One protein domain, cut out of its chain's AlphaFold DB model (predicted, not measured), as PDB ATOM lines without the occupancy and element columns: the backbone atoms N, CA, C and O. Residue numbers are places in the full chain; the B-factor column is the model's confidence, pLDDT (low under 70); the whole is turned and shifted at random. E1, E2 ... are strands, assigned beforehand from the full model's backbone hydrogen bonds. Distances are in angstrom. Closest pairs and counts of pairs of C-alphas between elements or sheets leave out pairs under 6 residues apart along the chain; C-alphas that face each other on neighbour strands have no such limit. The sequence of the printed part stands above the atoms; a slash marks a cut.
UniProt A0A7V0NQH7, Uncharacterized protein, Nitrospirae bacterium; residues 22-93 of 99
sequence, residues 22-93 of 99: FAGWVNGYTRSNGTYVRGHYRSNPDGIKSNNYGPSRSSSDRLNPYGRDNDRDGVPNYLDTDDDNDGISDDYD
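What this domain is: This is residues 22 to 93 of the 99 residues of an uncharacterized protein of Nitrospirae bacterium (UniProt A0A7V0NQH7). Look for little regular structure: a thin hairpin of E1 and E2 makes one leg of a loose arch, loops of residues 43 to 79 bridge across, and residues 80 to 93 make the other leg. The printed part has 72 residues, with no named helix and two named strands, E1 then E2, an antiparallel sheet; the class is all strand, with 6 residues in named elements. It is only just loose, close to compact, with a radius of gyration of the C-alphas of 13.6 A and spans of 35 by 29 by 23 A.

How they stand to each other: Start at E1, residues 24 to 26, and E2, residues 40 to 42, a hairpin of antiparallel neighbours at 136 degrees. C-alphas 25 and 41 face each other at 4.4 A. N 26 and O 40 are within hydrogen-bond range at 2.8 A. Further along the hairpin, residues 29 to 30 pair with 36 to 37, antiparallel; elsewhere, 54 to 55 pair with 62 to 63, antiparallel.

Where its parts are: Find C-alpha 24 at (12.706, 26.221, 29.816); E1 runs 6.5 A from there. E2 runs 6.4 A to C-alpha 42 at (7.894, 26.295, 27.454).

The domain as a whole: The C-alphas of Phe 22 and Gly 87 are farthest apart, 38.1 A. The printed part has no cut; the link E1 to E2 is long, 13 residues. Mean pLDDT of the printed part is 83.9; residues 22 to 23 and 57 to 59 are under 70.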
ATOM      1  N   PHE A  22      16.479  22.810  24.444       59.09
ATOM      2  CA  PHE A  22      16.160  22.914  25.869       59.09
ATOM      3  C   PHE A  22      14.786  23.569  26.061       59.09
ATOM      4  O   PHE A  22      14.586  24.721  25.696       59.09
ATOM      5  N   ALA A  23      13.830  22.846  26.649       68.19
ATOM      6  CA  ALA A  23      12.595  23.449  27.145       68.19
ATOM      7  C   ALA A  23      12.875  24.155  28.484       68.19
ATOM      8  O   ALA A  23      13.387  23.537  29.419       68.19
ATOM      9  N   GLY A  24      12.536  25.439  28.591       75.69
ATOM     10  CA  GLY A  24      12.706  26.221  29.816       75.69
ATOM     11  C   GLY A  24      11.498  26.093  30.743       75.69
ATOM     12  O   GLY A  24      10.359  26.168  30.287       75.69
ATOM     13  N   TRP A  25      11.718  25.934  32.051       83.50
ATOM     14  CA  TRP A  25      10.633  26.009  33.034       83.50
ATOM     15  C   TRP A  25      10.191  27.462  33.245       83.50
ATOM     16  O   TRP A  25      11.014  28.354  33.452       83.50
ATOM     17  N   VAL A  26       8.882  27.693  33.207       82.88
ATOM     18  CA  VAL A  26       8.227  28.948  33.579       82.88
ATOM     19  C   VAL A  26       7.627  28.759  34.960       82.88
ATOM     20  O   VAL A  26       6.818  27.854  35.167       82.88
ATOM     21  N   ASN A  27       7.997  29.623  35.902       90.06
ATOM     22  CA  ASN A  27       7.363  29.648  37.216       90.06
ATOM     23  C   ASN A  27       5.882  30.019  37.090       90.06
ATOM     24  O   ASN A  27       5.503  30.782  36.204       90.06
ATOM     25  N   GLY A  28       5.050  29.484  37.982       86.94
ATOM     26  CA  GLY A  28       3.652  29.897  38.044       86.94
ATOM     27  C   GLY A  28       3.525  31.373  38.426       86.94
ATOM     28  O   GLY A  28       4.358  31.894  39.167       86.94
ATOM     29  N   TYR A  29       2.503  32.047  37.909       90.62
ATOM     30  CA  TYR A  29       2.248  33.466  38.169       90.62
ATOM     31  C   TYR A  29       0.754  33.784  38.087       90.62
ATOM     32  O   TYR A  29      -0.008  33.074  37.432       90.62
ATOM     33  N   THR A  30       0.331  34.865  38.737       92.62
ATOM     34  CA  THR A  30      -1.051  35.362  38.672       92.62
ATOM     35  C   THR A  30      -1.154  36.440  37.595       92.62
ATOM     36  O   THR A  30      -0.352  37.374  37.574       92.62
ATOM     37  N   ARG A  31      -2.115  36.303  36.675       87.75
ATOM     38  CA  ARG A  31      -2.396  37.293  35.623       87.75
ATOM     39  C   ARG A  31      -3.081  38.534  36.210       87.75
ATOM     40  O   ARG A  31      -3.667  38.476  37.287       87.75
ATOM     41  N   SER A  32      -3.078  39.644  35.471       88.56
ATOM     42  CA  SER A  32      -3.752  40.892  35.875       88.56
ATOM     43  C   SER A  32      -5.268  40.744  36.068       88.56
ATOM     44  O   SER A  32      -5.844  41.457  36.881       88.56
ATOM     45  N   ASN A  33      -5.905  39.795  35.377       79.88
ATOM     46  CA  ASN A  33      -7.324  39.458  35.545       79.88
ATOM     47  C   ASN A  33      -7.608  38.514  36.735       79.88
ATOM     48  O   ASN A  33      -8.718  38.009  36.859       79.88
ATOM     49  N   GLY A  34      -6.611  38.226  37.581       82.69
ATOM     50  CA  GLY A  34      -6.752  37.389  38.777       82.69
ATOM     51  C   GLY A  34      -6.598  35.880  38.553       82.69
ATOM     52  O   GLY A  34      -6.536  35.130  39.525       82.69
ATOM     53  N   THR A  35      -6.480  35.405  37.309       72.69
ATOM     54  CA  THR A  35      -6.312  33.966  37.028       72.69
ATOM     55  C   THR A  35      -4.890  33.479  37.334       72.69
ATOM     56  O   THR A  35      -3.909  34.145  37.000       72.69
ATOM     57  N   TYR A  36      -4.751  32.299  37.950       80.81
ATOM     58  CA  TYR A  36      -3.446  31.685  38.226       80.81
ATOM     59  C   TYR A  36      -2.969  30.808  37.062       80.81
ATOM     60  O   TYR A  36      -3.682  29.919  36.597       80.81
ATOM     61  N   VAL A  37      -1.727  31.020  36.626       76.56
ATOM     62  CA  VAL A  37      -1.018  30.170  35.665       76.56
ATOM     63  C   VAL A  37      -0.121  29.219  36.429       76.56
ATOM     64  O   VAL A  37       0.831  29.646  37.079       76.56
ATOM     65  N   ARG A  38      -0.381  27.915  36.322       78.38
ATOM     66  CA  ARG A  38       0.524  26.895  36.861       78.38
ATOM     67  C   ARG A  38       1.875  26.953  36.135       78.38
ATOM     68  O   ARG A  38       1.930  27.164  34.921       78.38
ATOM     69  N   GLY A  39       2.960  26.722  36.876       81.94
ATOM     70  CA  GLY A  39       4.284  26.565  36.277       81.94
ATOM     71  C   GLY A  39       4.291  25.459  35.220       81.94
ATOM     72  O   GLY A  39       3.658  24.414  35.394       81.94
ATOM     73  N   HIS A  40       4.950  25.716  34.098       76.94
ATOM     74  CA  HIS A  40       4.939  24.839  32.932       76.94
ATOM     75  C   HIS A  40       6.267  24.923  32.189       76.94
ATOM     76  O   HIS A  40       6.990  25.910  32.277       76.94
ATOM     77  N   TYR A  41       6.588  23.885  31.422       77.69
ATOM     78  CA  TYR A  41       7.694  23.960  30.476       77.69
ATOM     79  C   TYR A  41       7.230  24.701  29.225       77.69
ATOM     80  O   TYR A  41       6.157  24.406  28.704       77.69
ATOM     81  N   ARG A  42       8.059  25.623  28.741       76.69
ATOM     82  CA  ARG A  42       7.894  26.295  27.454       76.69
ATOM     83  C   ARG A  42       9.050  25.955  26.523       76.69
ATOM     84  O   ARG A  42      10.157  25.647  26.967       76.69
ATOM     85  N   SER A  43       8.784  26.055  25.231       77.12
ATOM     86  CA  SER A  43       9.815  26.106  24.193       77.12
ATOM     87  C   SER A  43      10.707  27.346  24.350       77.12
ATOM     88  O   SER A  43      10.375  28.285  25.086       77.12
ATOM     89  N   ASN A  44      11.868  27.343  23.689       78.88
ATOM     90  CA  ASN A  44      12.724  28.525  23.654       78.88
ATOM     91  C   ASN A  44      11.947  29.719  23.075       78.88
ATOM     92  O   ASN A  44      11.149  29.539  22.159       78.88
ATOM     93  N   PRO A  45      12.167  30.948  23.575       79.25
ATOM     94  CA  PRO A  45      11.553  32.150  23.016       79.25
ATOM     95  C   PRO A  45      12.238  32.546  21.692       79.25
ATOM     96  O   PRO A  45      12.809  33.624  21.577       79.25
ATOM     97  N   ASP A  46      12.212  31.648  20.709       82.19
ATOM     98  CA  ASP A  46      12.846  31.772  19.390       82.19
ATOM     99  C   ASP A  46      11.884  32.301  18.306       82.19
ATOM    100  O   ASP A  46      12.293  32.560  17.176       82.19
ATOM    101  N   GLY A  47      10.604  32.483  18.649       81.62
ATOM    102  CA  GLY A  47       9.552  32.928  17.730       81.62
ATOM    103  C   GLY A  47       8.998  31.824  16.820       81.62
ATOM    104  O   GLY A  47       8.074  32.080  16.043       81.62
ATOM    105  N   ILE A  48       9.496  30.591  16.926       81.88
ATOM    106  CA  ILE A  48       9.084  29.457  16.098       81.88
ATOM    107  C   ILE A  48       7.842  28.811  16.717       81.88
ATOM    108  O   ILE A  48       7.901  27.862  17.488       81.88
ATOM    109  N   LYS A  49       6.654  29.291  16.339       79.56
ATOM    110  CA  LYS A  49       5.382  28.819  16.925       79.56
ATOM    111  C   LYS A  49       5.156  27.299  16.816       79.56
ATOM    112  O   LYS A  49       4.486  26.725  17.670       79.56
ATOM    113  N   SER A  50       5.703  26.637  15.791       80.31
ATOM    114  CA  SER A  50       5.505  25.199  15.544       80.31
ATOM    115  C   SER A  50       6.189  24.282  16.557       80.31
ATOM    116  O   SER A  50       5.785  23.126  16.669       80.31
ATOM    117  N   ASN A  51       7.177  24.776  17.312       78.88
ATOM    118  CA  ASN A  51       7.853  24.009  18.359       78.88
ATOM    119  C   ASN A  51       7.325  24.334  19.772       78.88
ATOM    120  O   ASN A  51       7.883  23.852  20.758       78.88
ATOM    121  N   ASN A  52       6.241  25.114  19.894       78.00
ATOM    122  CA  ASN A  52       5.687  25.497  21.190       78.00
ATOM    123  C   ASN A  52       4.773  24.420  21.788       78.00
ATOM    124  O   ASN A  52       3.546  24.546  21.816       78.00
ATOM    125  N   TYR A  53       5.392  23.339  22.256       79.94
ATOM    126  CA  TYR A  53       4.703  22.234  22.910       79.94
ATOM    127  C   TYR A  53       4.096  22.670  24.247       79.94
ATOM    128  O   TYR A  53       4.794  23.180  25.122       79.94
ATOM    129  N   GLY A  54       2.801  22.419  24.426       76.06
ATOM    130  CA  GLY A  54       2.098  22.643  25.690       76.06
ATOM    131  C   GLY A  54       1.233  21.443  26.064       76.06
ATOM    132  O   GLY A  54       1.091  20.536  25.239       76.06
ATOM    133  N   PRO A  55       0.668  21.426  27.285       71.75
ATOM    134  CA  PRO A  55      -0.299  20.411  27.685       71.75
ATOM    135  C   PRO A  55      -1.403  20.269  26.633       71.75
ATOM    136  O   PRO A  55      -1.811  21.255  26.020       71.75
ATOM    137  N   SER A  56      -1.850  19.040  26.419       76.31
ATOM    138  CA  SER A  56      -3.019  18.723  25.599       76.31
ATOM    139  C   SER A  56      -4.037  17.952  26.457       76.31
ATOM    140  O   SER A  56      -4.007  18.047  27.688       76.31
ATOM    141  N   ARG A  57      -4.905  17.167  25.813       69.44
ATOM    142  CA  ARG A  57      -5.904  16.220  26.340       69.44
ATOM    143  C   ARG A  57      -5.548  15.510  27.643       69.44
ATOM    144  O   ARG A  57      -6.417  15.322  28.487       69.44
ATOM    145  N   SER A  58      -4.273  15.197  27.886       67.50
ATOM    146  CA  SER A  58      -3.766  14.707  29.173       67.50
ATOM    147  C   SER A  58      -2.594  15.563  29.663       67.50
ATOM    148  O   SER A  58      -1.840  16.125  28.872       67.50
ATOM    149  N   SER A  59      -2.401  15.651  30.982       68.19
ATOM    150  CA  SER A  59      -1.228  16.324  31.573       68.19
ATOM    151  C   SER A  59       0.106  15.680  31.156       68.19
ATOM    152  O   SER A  59       1.159  16.300  31.316       68.19
ATOM    153  N   SER A  60       0.060  14.447  30.639       71.25
ATOM    154  CA  SER A  60       1.188  13.700  30.073       71.25
ATOM    155  C   SER A  60       1.438  13.987  28.591       71.25
ATOM    156  O   SER A  60       2.571  13.831  28.142       71.25
ATOM    157  N   ASP A  61       0.428  14.436  27.842       76.50
ATOM    158  CA  ASP A  61       0.567  14.707  26.414       76.50
ATOM    159  C   ASP A  61       1.014  16.143  26.168       76.50
ATOM    160  O   ASP A  61       0.424  17.108  26.664       76.50
ATOM    161  N   ARG A  62       2.049  16.279  25.337       79.25
ATOM    162  CA  ARG A  62       2.506  17.565  24.822       79.25
ATOM    163  C   ARG A  62       2.461  17.569  23.307       79.25
ATOM    164  O   ARG A  62       3.188  16.818  22.664       79.25
ATOM    165  N   LEU A  63       1.634  18.445  22.754       83.25
ATOM    166  CA  LEU A  63       1.488  18.641  21.314       83.25
ATOM    167  C   LEU A  63       1.820  20.085  20.951       83.25
ATOM    168  O   LEU A  63       1.726  20.990  21.788       83.25
ATOM    169  N   ASN A  64       2.249  20.281  19.706       84.81
ATOM    170  CA  ASN A  64       2.379  21.622  19.155       84.81
ATOM    171  C   ASN A  64       0.981  22.252  18.982       84.81
ATOM    172  O   ASN A  64      -0.015  21.528  18.965       84.81
ATOM    173  N   PRO A  65       0.876  23.585  18.845       82.62
ATOM    174  CA  PRO A  65      -0.421  24.247  18.730       82.62
ATOM    175  C   PRO A  65      -1.241  23.784  17.527       82.62
ATOM    176  O   PRO A  65      -2.457  23.746  17.607       82.62
ATOM    177  N   TYR A  66      -0.565  23.403  16.443       84.69
ATOM    178  CA  TYR A  66      -1.197  23.042  15.177       84.69
ATOM    179  C   TYR A  66      -1.793  21.630  15.145       84.69
ATOM    180  O   TYR A  66      -2.552  21.326  14.234       84.69
ATOM    181  N   GLY A  67      -1.415  20.765  16.087       87.06
ATOM    182  CA  GLY A  67      -1.881  19.380  16.178       87.06
ATOM    183  C   GLY A  67      -2.702  19.090  17.429       87.06
ATOM    184  O   GLY A  67      -2.942  17.923  17.727       87.06
ATOM    185  N   ARG A  68      -3.065  20.120  18.200       89.00
ATOM    186  CA  ARG A  68      -4.069  19.991  19.256       89.00
ATOM    187  C   ARG A  68      -5.445  20.003  18.596       89.00
ATOM    188  O   ARG A  68      -5.688  20.884  17.783       89.00
ATOM    189  N   ASP A  69      -6.240  19.000  18.930       90.75
ATOM    190  CA  ASP A  69      -7.633  18.797  18.529       90.75
ATOM    191  C   ASP A  69      -8.269  18.053  19.720       90.75
ATOM    192  O   ASP A  69      -7.909  16.898  20.004       90.75
ATOM    193  N   ASN A  70      -9.003  18.786  20.562       88.62
ATOM    194  CA  ASN A  70      -9.384  18.331  21.900       88.62
ATOM    195  C   ASN A  70     -10.677  17.503  21.887       88.62
ATOM    196  O   ASN A  70     -10.733  16.480  22.584       88.62
ATOM    197  N   ASP A  71     -11.632  17.845  21.033       92.00
ATOM    198  CA  ASP A  71     -12.898  17.138  20.837       92.00
ATOM    199  C   ASP A  71     -12.876  16.098  19.694       92.00
ATOM    200  O   ASP A  71     -13.701  15.178  19.682       92.00
ATOM    201  N   ARG A  72     -11.857  16.140  18.823       91.81
ATOM    202  CA  ARG A  72     -11.659  15.255  17.663       91.81
ATOM    203  C   ARG A  72     -12.668  15.467  16.550       91.81
ATOM    204  O   ARG A  72     -13.010  14.501  15.853       91.81
ATOM    205  N   ASP A  73     -13.127  16.693  16.361       94.19
ATOM    206  CA  ASP A  73     -14.010  17.028  15.249       94.19
ATOM    207  C   ASP A  73     -13.242  17.212  13.914       94.19
ATOM    208  O   ASP A  73     -13.830  17.187  12.826       94.19
ATOM    209  N   GLY A  74     -11.905  17.271  13.983       93.19
ATOM    210  CA  GLY A  74     -11.001  17.438  12.848       93.19
ATOM    211  C   GLY A  74     -10.562  18.885  12.601       93.19
ATOM    212  O   GLY A  74      -9.775  19.124  11.673       93.19
ATOM    213  N   VAL A  75     -11.020  19.831  13.416       93.44
ATOM    214  CA  VAL A  75     -10.585  21.222  13.467       93.44
ATOM    215  C   VAL A  75      -9.532  21.357  14.573       93.44
ATOM    216  O   VAL A  75      -9.755  21.026  15.729       93.44
ATOM    217  N   PRO A  76      -8.307  21.805  14.256       90.88
ATOM    218  CA  PRO A  76      -7.323  22.037  15.303       90.88
ATOM    219  C   PRO A  76      -7.763  23.172  16.233       90.88
ATOM    220  O   PRO A  76      -8.175  24.212  15.731       90.88
ATOM    221  N   ASN A  77      -7.490  23.066  17.536       89.56
ATOM    222  CA  ASN A  77      -7.925  24.037  18.552       89.56
ATOM    223  C   ASN A  77      -7.616  25.511  18.229       89.56
ATOM    224  O   ASN A  77      -8.310  26.432  18.620       89.56
ATOM    225  N   TYR A  78      -6.519  25.786  17.516       87.81
ATOM    226  CA  TYR A  78      -6.176  27.168  17.150       87.81
ATOM    227  C   TYR A  78      -7.072  27.766  16.043       87.81
ATOM    228  O   TYR A  78      -6.920  28.947  15.722       87.81
ATOM    229  N   LEU A  79      -7.913  26.942  15.413       92.88
ATOM    230  CA  LEU A  79      -8.915  27.279  14.398       92.88
ATOM    231  C   LEU A  79     -10.344  26.960  14.852       92.88
ATOM    232  O   LEU A  79     -11.274  27.339  14.141       92.88
ATOM    233  N   ASP A  80     -10.499  26.254  15.967       94.25
ATOM    234  CA  ASP A  80     -11.791  25.891  16.522       94.25
ATOM    235  C   ASP A  80     -12.378  27.060  17.325       94.25
ATOM    236  O   ASP A  80     -11.655  27.922  17.828       94.25
ATOM    237  N   THR A  81     -13.703  27.133  17.374       96.00
ATOM    238  CA  THR A  81     -14.452  28.102  18.181       96.00
ATOM    239  C   THR A  81     -15.040  27.496  19.455       96.00
ATOM    240  O   THR A  81     -15.525  28.275  20.284       96.00
ATOM    241  N   ASP A  82     -15.042  26.165  19.568       95.00
ATOM    242  CA  ASP A  82     -15.576  25.369  20.681       95.00
ATOM    243  C   ASP A  82     -14.715  24.098  20.863       95.00
ATOM    244  O   ASP A  82     -15.039  23.021  20.375       95.00
ATOM    245  N   ASP A  83     -13.581  24.249  21.549       92.62
ATOM    246  CA  ASP A  83     -12.500  23.260  21.665       92.62
ATOM    247  C   ASP A  83     -12.906  21.925  22.332       92.62
ATOM    248  O   ASP A  83     -12.157  20.939  22.266       92.62
ATOM    249  N   ASP A  84     -14.017  21.870  23.063       93.12
ATOM    250  CA  ASP A  84     -14.526  20.646  23.687       93.12
ATOM    251  C   ASP A  84     -15.951  20.262  23.254       93.12
ATOM    252  O   ASP A  84     -16.470  19.232  23.713       93.12
ATOM    253  N   ASN A  85     -16.508  21.003  22.290       94.81
ATOM    254  CA  ASN A  85     -17.811  20.791  21.670       94.81
ATOM    255  C   ASN A  85     -18.957  20.713  22.701       94.81
ATOM    256  O   ASN A  85     -19.903  19.922  22.557       94.81
ATOM    257  N   ASP A  86     -18.876  21.512  23.771       95.44
ATOM    258  CA  ASP A  86     -19.885  21.561  24.834       95.44
ATOM    259  C   ASP A  86     -21.012  22.583  24.570       95.44
ATOM    260  O   ASP A  86     -22.038  22.593  25.268       95.44
ATOM    261  N   GLY A  87     -20.877  23.376  23.502       95.19
ATOM    262  CA  GLY A  87     -21.831  24.387  23.064       95.19
ATOM    263  C   GLY A  87     -21.568  25.788  23.621       95.19
ATOM    264  O   GLY A  87     -22.377  26.693  23.373       95.19
ATOM    265  N   ILE A  88     -20.481  25.994  24.368       93.38
ATOM    266  CA  ILE A  88     -20.018  27.296  24.847       93.38
ATOM    267  C   ILE A  88     -18.753  27.664  24.076       93.38
ATOM    268  O   ILE A  88     -17.724  27.023  24.198       93.38
ATOM    269  N   SER A  89     -18.800  28.760  23.313       94.44
ATOM    270  CA  SER A  89     -17.605  29.205  22.590       94.44
ATOM    271  C   SER A  89     -16.442  29.502  23.541       94.44
ATOM    272  O   SER A  89     -16.646  30.131  24.582       94.44
ATOM    273  N   ASP A  90     -15.229  29.145  23.119       88.19
ATOM    274  CA  ASP A  90     -13.960  29.323  23.832       88.19
ATOM    275  C   ASP A  90     -13.779  30.699  24.490       88.19
ATOM    276  O   ASP A  90     -13.268  30.809  25.605       88.19
ATOM    277  N   ASP A  91     -14.222  31.769  23.821       89.19
ATOM    278  CA  ASP A  91     -14.131  33.146  24.329       89.19
ATOM    279  C   ASP A  91     -14.969  33.376  25.605       89.19
ATOM    280  O   ASP A  91     -14.746  34.337  26.353       89.19
ATOM    281  N   TYR A  92     -15.940  32.500  25.856       90.62
ATOM    282  CA  TYR A  92     -16.872  32.534  26.978       90.62
ATOM    283  C   TYR A  92     -16.777  31.304  27.877       90.62
ATOM    284  O   TYR A  92     -17.470  31.261  28.900       90.62
ATOM    285  N   ASP A  93     -15.919  30.339  27.545       86.44
ATOM    286  CA  ASP A  93     -15.795  29.120  28.316       86.44
ATOM    287  C   ASP A  93     -14.680  29.199  29.373       86.44
ATOM    288  O   ASP A  93     -13.493  29.417  29.125       86.44
TER     289      ASP A  93